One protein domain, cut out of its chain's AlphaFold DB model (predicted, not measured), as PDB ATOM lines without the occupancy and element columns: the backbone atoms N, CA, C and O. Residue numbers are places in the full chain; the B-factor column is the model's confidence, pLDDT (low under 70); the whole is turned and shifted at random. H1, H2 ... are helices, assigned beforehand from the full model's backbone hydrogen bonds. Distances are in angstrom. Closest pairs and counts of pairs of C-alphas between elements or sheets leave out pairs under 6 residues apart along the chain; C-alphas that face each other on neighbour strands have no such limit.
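What this domain is: This is residues 19 to 72 of the 96 residues of the protein "MADF domain-containing protein" of Acyrthosiphon pisum (UniProt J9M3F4). One long helix, H3, and a shorter one, H2, meet near one end of each and make an L, with most of H3, residues 57 to 72, sticking out as a bare arm. At the other end of H2 the very short H1 packs on its first half, on the side toward which H3 points, and the link between H1 and H2 loops round there. The printed part has 54 residues, with three named helices in the order H1, H2, H3 and no named strand, and its class is all helix. It is loose, with a radius of gyration of the C-alphas of 12.7 A, and flat in outline, spanning 35 by 30 by 14 A.

Where its parts are: The longest helix, H3, is residues 52 to 72 and measures 30.3 A from first to last C-alpha. It begins with C-alpha 52 at (113.243, 145.727, 96.470) and ends with C-alpha 72 at (137.534, 128.794, 90.150). H2 is residues 32 to 45 and measures 19.9 A, with C-alpha 32 at (120.503, 157.176, 93.414). H1, residues 19 to 22, has four residues and measures 5.4 A, and its C-alpha 19 is at (122.258, 149.355, 82.685).

How they stand to each other: H3 touches H2 with its residues 52 to 55 alone, and H2 touches H3 with its residues 39 to 43 alone. The closest C-alphas of the two are those of Glu 43 and Ile 52, 6.3 A apart. Their lines stand about perpendicular, at 85 degrees, and their centres are 18.4 A apart. H2 touches H1 with residues 34 to 39 alone; the closest C-alphas are those of Ile 21 and Val 35, 5.6 A apart, and the centres of H1 and H2 are 10.2 A apart. H1 and H3 are apart. In H2 and H3 every pair of O of residue i and N of residue i+4 is within hydrogen-bond range, while H1 is too short for such a pair and has one pair of O of residue i and N of residue i+3, within range.

The domain as a whole: The two C-alphas farthest apart are those of Asn 33 and Lys 72, at 35.9 A, and the first and last printed C-alphas, of Pro 19 and Lys 72, are 26.7 A apart. Residues 57 to 72, which belong to H3, stand free; the body without them has 38 residues, spans 30 by 13 by 13 A and has a radius of gyration of 10.4 A. Both links are short but not tight, with 9 residues between H1 and H2 and 6 between H2 and H3. The printed part has no cut. The mean pLDDT of the printed part is 88.4, and no printed residue is under 70.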
ATOM      1  N   PRO A  19     120.829 149.047  82.588       87.69
ATOM      2  CA  PRO A  19     122.258 149.355  82.685       87.69
ATOM      3  C   PRO A  19     122.590 150.365  83.787       87.69
ATOM      4  O   PRO A  19     123.672 150.294  84.359       87.69
ATOM      5  N   GLN A  20     121.677 151.259  84.175       89.06
ATOM      6  CA  GLN A  20     121.874 152.125  85.349       89.06
ATOM      7  C   GLN A  20     122.155 151.349  86.646       89.06
ATOM      8  O   GLN A  20     122.789 151.893  87.543       89.06
ATOM      9  N   ILE A  21     121.729 150.089  86.768       88.19
ATOM     10  CA  ILE A  21     121.949 149.306  87.988       88.19
ATOM     11  C   ILE A  21     123.351 148.697  88.009       88.19
ATOM     12  O   ILE A  21     124.019 148.728  89.044       88.19
ATOM     13  N   TRP A  22     123.799 148.133  86.887       87.38
ATOM     14  CA  TRP A  22     124.997 147.292  86.845       87.38
ATOM     15  C   TRP A  22     126.183 147.906  86.104       87.38
ATOM     16  O   TRP A  22     127.314 147.489  86.346       87.38
ATOM     17  N   ASN A  23     125.955 148.874  85.215       86.19
ATOM     18  CA  ASN A  23     126.993 149.459  84.379       86.19
ATOM     19  C   ASN A  23     127.591 150.714  85.042       86.19
ATOM     20  O   ASN A  23     126.957 151.773  85.026       86.19
ATOM     21  N   PRO A  24     128.843 150.665  85.535       83.75
ATOM     22  CA  PRO A  24     129.487 151.820  86.159       83.75
ATOM     23  C   PRO A  24     129.790 152.968  85.182       83.75
ATOM     24  O   PRO A  24     130.011 154.094  85.622       83.75
ATOM     25  N   ARG A  25     129.798 152.715  83.863       87.00
ATOM     26  CA  ARG A  25     129.943 153.753  82.824       87.00
ATOM     27  C   ARG A  25     128.631 154.461  82.500       87.00
ATOM     28  O   ARG A  25     128.666 155.474  81.807       87.00
ATOM     29  N   HIS A  26     127.487 153.958  82.965       85.00
ATOM     30  CA  HIS A  26     126.205 154.593  82.690       85.00
ATOM     31  C   HIS A  26     126.042 155.858  83.553       85.00
ATOM     32  O   HIS A  26     126.202 155.778  84.773       85.00
ATOM     33  N   PRO A  27     125.675 157.021  82.982       83.00
ATOM     34  CA  PRO A  27     125.511 158.259  83.752       83.00
ATOM     35  C   PRO A  27     124.451 158.116  84.856       83.00
ATOM     36  O   PRO A  27     124.617 158.641  85.955       83.00
ATOM     37  N   GLY A  28     123.409 157.317  84.607       80.94
ATOM     38  CA  GLY A  28     122.371 157.009  85.591       80.94
ATOM     39  C   GLY A  28     122.828 156.144  86.772       80.94
ATOM     40  O   GLY A  28     122.113 156.089  87.762       80.94
ATOM     41  N   HIS A  29     124.005 155.508  86.717       84.12
ATOM     42  CA  HIS A  29     124.508 154.668  87.813       84.12
ATOM     43  C   HIS A  29     124.932 155.475  89.047       84.12
ATOM     44  O   HIS A  29     124.798 155.011  90.177       84.12
ATOM     45  N   LYS A  30     125.393 156.719  88.852       83.06
ATOM     46  CA  LYS A  30     125.687 157.641  89.964       83.06
ATOM     47  C   LYS A  30     124.417 158.219  90.597       83.06
ATOM     48  O   LYS A  30     124.442 158.639  91.754       83.06
ATOM     49  N   ASN A  31     123.304 158.223  89.866       90.69
ATOM     50  CA  ASN A  31     122.062 158.836  90.314       90.69
ATOM     51  C   ASN A  31     121.238 157.848  91.140       90.69
ATOM     52  O   ASN A  31     120.536 156.996  90.600       90.69
ATOM     53  N   ARG A  32     121.249 158.025  92.465       88.06
ATOM     54  CA  ARG A  32     120.503 157.176  93.414       88.06
ATOM     55  C   ARG A  32     119.010 157.076  93.086       88.06
ATOM     56  O   ARG A  32     118.451 155.994  93.213       88.06
ATOM     57  N   ASN A  33     118.395 158.167  92.624       90.94
ATOM     58  CA  ASN A  33     116.978 158.183  92.253       90.94
ATOM     59  C   ASN A  33     116.704 157.309  91.023       90.94
ATOM     60  O   ASN A  33     115.769 156.524  91.045       90.94
ATOM     61  N   ILE A  34     117.553 157.391  89.994       90.19
ATOM     62  CA  ILE A  34     117.416 156.596  88.762       90.19
ATOM     63  C   ILE A  34     117.649 155.112  89.060       90.19
ATOM     64  O   ILE A  34     116.924 154.252  88.572       90.19
ATOM     65  N   VAL A  35     118.640 154.801  89.899       90.44
ATOM     66  CA  VAL A  35     118.891 153.425  90.344       90.44
ATOM     67  C   VAL A  35     117.704 152.887  91.139       90.44
ATOM     68  O   VAL A  35     117.292 151.753  90.915       90.44
ATOM     69  N   HIS A  36     117.142 153.677  92.058       91.38
ATOM     70  CA  HIS A  36     115.971 153.276  92.837       91.38
ATOM     71  C   HIS A  36     114.744 153.046  91.948       91.38
ATOM     72  O   HIS A  36     114.058 152.043  92.110       91.38
ATOM     73  N   ASP A  37     114.489 153.947  91.002       93.00
ATOM     74  CA  ASP A  37     113.390 153.828  90.046       93.00
ATOM     75  C   ASP A  37     113.531 152.567  89.181       93.00
ATOM     76  O   ASP A  37     112.599 151.780  89.080       93.00
ATOM     77  N   ALA A  38     114.744 152.277  88.701       92.50
ATOM     78  CA  ALA A  38     115.041 151.046  87.973       92.50
ATOM     79  C   ALA A  38     114.810 149.773  88.809       92.50
ATOM     80  O   ALA A  38     114.316 148.775  88.291       92.50
ATOM     81  N   TRP A  39     115.145 149.781  90.103       92.69
ATOM     82  CA  TRP A  39     114.822 148.651  90.984       92.69
ATOM     83  C   TRP A  39     113.319 148.486  91.189       92.69
ATOM     84  O   TRP A  39     112.831 147.360  91.217       92.69
ATOM     85  N   LYS A  40     112.594 149.599  91.309       92.56
ATOM     86  CA  LYS A  40     111.139 149.606  91.446       92.56
ATOM     87  C   LYS A  40     110.459 149.112  90.169       92.56
ATOM     88  O   LYS A  40     109.501 148.358  90.227       92.56
ATOM     89  N   GLU A  41     110.973 149.483  89.006       92.31
ATOM     90  CA  GLU A  41     110.551 148.939  87.714       92.31
ATOM     91  C   GLU A  41     110.724 147.414  87.648       92.31
ATOM     92  O   GLU A  41     109.800 146.716  87.242       92.31
ATOM     93  N   ILE A  42     111.873 146.885  88.089       92.25
ATOM     94  CA  ILE A  42     112.108 145.431  88.151       92.25
ATOM     95  C   ILE A  42     111.117 144.759  89.103       92.25
ATOM     96  O   ILE A  42     110.552 143.731  88.751       92.25
ATOM     97  N   GLU A  43     110.882 145.340  90.280       91.75
ATOM     98  CA  GLU A  43     109.886 144.852  91.241       91.75
ATOM     99  C   GLU A  43     108.481 144.773  90.627       91.75
ATOM    100  O   GLU A  43     107.795 143.773  90.807       91.75
ATOM    101  N   ASN A  44     108.071 145.790  89.864       91.62
ATOM    102  CA  ASN A  44     106.760 145.812  89.211       91.62
ATOM    103  C   ASN A  44     106.650 144.839  88.028       91.62
ATOM    104  O   ASN A  44     105.549 144.391  87.715       91.62
ATOM    105  N   LYS A  45     107.760 144.557  87.338       91.50
ATOM    106  CA  LYS A  45     107.793 143.654  86.176       91.50
ATOM    107  C   LYS A  45     107.946 142.187  86.547       91.50
ATOM    108  O   LYS A  45     107.585 141.340  85.737       91.50
ATOM    109  N   LEU A  46     108.500 141.892  87.719       88.19
ATOM    110  CA  LEU A  46     108.592 140.528  88.219       88.19
ATOM    111  C   LEU A  46     107.193 139.965  88.460       88.19
ATOM    112  O   LEU A  46     106.343 140.602  89.083       88.19
ATOM    113  N   SER A  47     106.978 138.726  88.029       85.38
ATOM    114  CA  SER A  47     105.720 138.015  88.282       85.38
ATOM    115  C   SER A  47     105.531 137.686  89.772       85.38
ATOM    116  O   SER A  47     104.414 137.451  90.241       85.38
ATOM    117  N   VAL A  48     106.626 137.684  90.537       83.75
ATOM    118  CA  VAL A  48     106.662 137.355  91.963       83.75
ATOM    119  C   VAL A  48     106.556 138.602  92.842       83.75
ATOM    120  O   VAL A  48     107.327 139.554  92.717       83.75
ATOM    121  N   LYS A  49     105.637 138.571  93.817       82.12
ATOM    122  CA  LYS A  49     105.529 139.617  94.844       82.12
ATOM    123  C   LYS A  49     106.743 139.578  95.767       82.12
ATOM    124  O   LYS A  49     106.801 138.766  96.691       82.12
ATOM    125  N   THR A  50     107.679 140.485  95.530       84.69
ATOM    126  CA  THR A  50     108.945 140.570  96.260       84.69
ATOM    127  C   THR A  50     109.259 142.021  96.565       84.69
ATOM    128  O   THR A  50     108.921 142.879  95.769       84.69
ATOM    129  N   ASP A  51     109.916 142.294  97.690       90.25
ATOM    130  CA  ASP A  51     110.369 143.647  98.029       90.25
ATOM    131  C   ASP A  51     111.709 143.964  97.346       90.25
ATOM    132  O   ASP A  51     112.573 143.082  97.233       90.25
ATOM    133  N   ILE A  52     111.944 145.228  96.975       90.06
ATOM    134  CA  ILE A  52     113.243 145.727  96.470       90.06
ATOM    135  C   ILE A  52     114.429 145.220  97.315       90.06
ATOM    136  O   ILE A  52     115.492 144.885  96.778       90.06
ATOM    137  N   THR A  53     114.279 145.139  98.638       90.19
ATOM    138  CA  THR A  53     115.311 144.645  99.559       90.19
ATOM    139  C   THR A  53     115.660 143.182  99.296       90.19
ATOM    140  O   THR A  53     116.840 142.830  99.211       90.19
ATOM    141  N   GLU A  54     114.650 142.334  99.110       90.44
ATOM    142  CA  GLU A  54     114.825 140.909  98.827       90.44
ATOM    143  C   GLU A  54     115.388 140.692  97.416       90.44
ATOM    144  O   GLU A  54     116.295 139.875  97.242       90.44
ATOM    145  N   ILE A  55     114.959 141.485  96.427       90.44
ATOM    146  CA  ILE A  55     115.515 141.463  95.063       90.44
ATOM    147  C   ILE A  55     117.017 141.796  95.097       90.44
ATOM    148  O   ILE A  55     117.846 141.082  94.524       90.44
ATOM    149  N   LYS A  56     117.412 142.843  95.832       90.50
ATOM    150  CA  LYS A  56     118.828 143.219  95.997       90.50
ATOM    151  C   LYS A  56     119.636 142.129  96.697       90.50
ATOM    152  O   LYS A  56     120.766 141.852  96.289       90.50
ATOM    153  N   LYS A  57     119.068 141.494  97.723       91.31
ATOM    154  CA  LYS A  57     119.695 140.374  98.438       91.31
ATOM    155  C   LYS A  57     119.878 139.161  97.527       91.31
ATOM    156  O   LYS A  57     120.946 138.547  97.531       91.31
ATOM    157  N   LYS A  58     118.882 138.851  96.694       90.00
ATOM    158  CA  LYS A  58     118.965 137.777  95.699       90.00
ATOM    159  C   LYS A  58     120.054 138.058  94.671       90.00
ATOM    160  O   LYS A  58     120.892 137.191  94.424       90.00
ATOM    161  N   LYS A  59     120.108 139.286  94.145       90.12
ATOM    162  CA  LYS A  59     121.183 139.742  93.257       90.12
ATOM    163  C   LYS A  59     122.558 139.548  93.886       90.12
ATOM    164  O   LYS A  59     123.468 139.063  93.215       90.12
ATOM    165  N   ASP A  60     122.737 139.918  95.153       89.19
ATOM    166  CA  ASP A  60     124.032 139.766  95.817       89.19
ATOM    167  C   ASP A  60     124.428 138.291  95.984       89.19
ATOM    168  O   ASP A  60     125.544 137.912  95.628       89.19
ATOM    169  N   SER A  61     123.485 137.437  96.389       89.94
ATOM    170  CA  SER A  61     123.683 135.985  96.491       89.94
ATOM    171  C   SER A  61     124.091 135.343  95.152       89.94
ATOM    172  O   SER A  61     125.045 134.554  95.096       89.94
ATOM    173  N   LEU A  62     123.430 135.730  94.053       89.25
ATOM    174  CA  LEU A  62     123.771 135.282  92.699       89.25
ATOM    175  C   LEU A  62     125.182 135.730  92.308       89.25
ATOM    176  O   LEU A  62     125.995 134.920  91.864       89.25
ATOM    177  N   MET A  63     125.507 137.004  92.533       87.81
ATOM    178  CA  MET A  63     126.823 137.552  92.205       87.81
ATOM    179  C   MET A  63     127.938 136.956  93.069       87.81
ATOM    180  O   MET A  63     129.043 136.744  92.574       87.81
ATOM    181  N   ALA A  64     127.686 136.653  94.342       87.69
ATOM    182  CA  ALA A  64     128.643 135.979  95.214       87.69
ATOM    183  C   ALA A  64     128.994 134.585  94.680       87.69
ATOM    184  O   ALA A  64     130.174 134.238  94.572       87.69
ATOM    185  N   THR A  65     127.985 133.809  94.283       88.00
ATOM    186  CA  THR A  65     128.177 132.485  93.675       88.00
ATOM    187  C   THR A  65     128.896 132.596  92.331       88.00
ATOM    188  O   THR A  65     129.889 131.902  92.108       88.00
ATOM    189  N   TYR A  66     128.475 133.530  91.476       87.31
ATOM    190  CA  TYR A  66     129.110 133.790  90.186       87.31
ATOM    191  C   TYR A  66     130.593 134.151  90.328       87.31
ATOM    192  O   TYR A  66     131.431 133.540  89.675       87.31
ATOM    193  N   ARG A  67     130.951 135.080  91.226       87.44
ATOM    194  CA  ARG A  67     132.352 135.469  91.482       87.44
ATOM    195  C   ARG A  67     133.198 134.282  91.941       87.44
ATOM    196  O   ARG A  67     134.318 134.121  91.465       87.44
ATOM    197  N   LYS A  68     132.668 133.427  92.824       86.25
ATOM    198  CA  LYS A  68     133.356 132.204  93.275       86.25
ATOM    199  C   LYS A  68     133.617 131.246  92.111       86.25
ATOM    200  O   LYS A  68     134.743 130.780  91.948       86.25
ATOM    201  N   LEU A  69     132.601 130.982  91.290       87.69
ATOM    202  CA  LEU A  69     132.725 130.118  90.113       87.69
ATOM    203  C   LEU A  69     133.693 130.707  89.083       87.69
ATOM    204  O   LEU A  69     134.572 130.003  88.599       87.69
ATOM    205  N   LEU A  70     133.597 132.007  88.813       86.25
ATOM    206  CA  LEU A  70     134.490 132.733  87.915       86.25
ATOM    207  C   LEU A  70     135.947 132.649  88.385       86.25
ATOM    208  O   LEU A  70     136.832 132.380  87.577       86.25
ATOM    209  N   ASN A  71     136.202 132.813  89.684       84.19
ATOM    210  CA  ASN A  71     137.536 132.650  90.260       84.19
ATOM    211  C   ASN A  71     138.039 131.209  90.131       84.19
ATOM    212  O   ASN A  71     139.195 131.008  89.775       84.19
ATOM    213  N   LYS A  72     137.178 130.207  90.344       85.38
ATOM    214  CA  LYS A  72     137.534 128.794  90.150       85.38
ATOM    215  C   LYS A  72     137.866 128.480  88.689       85.38
ATOM    216  O   LYS A  72     138.847 127.793  88.430       85.38
TER     217      LYS A  72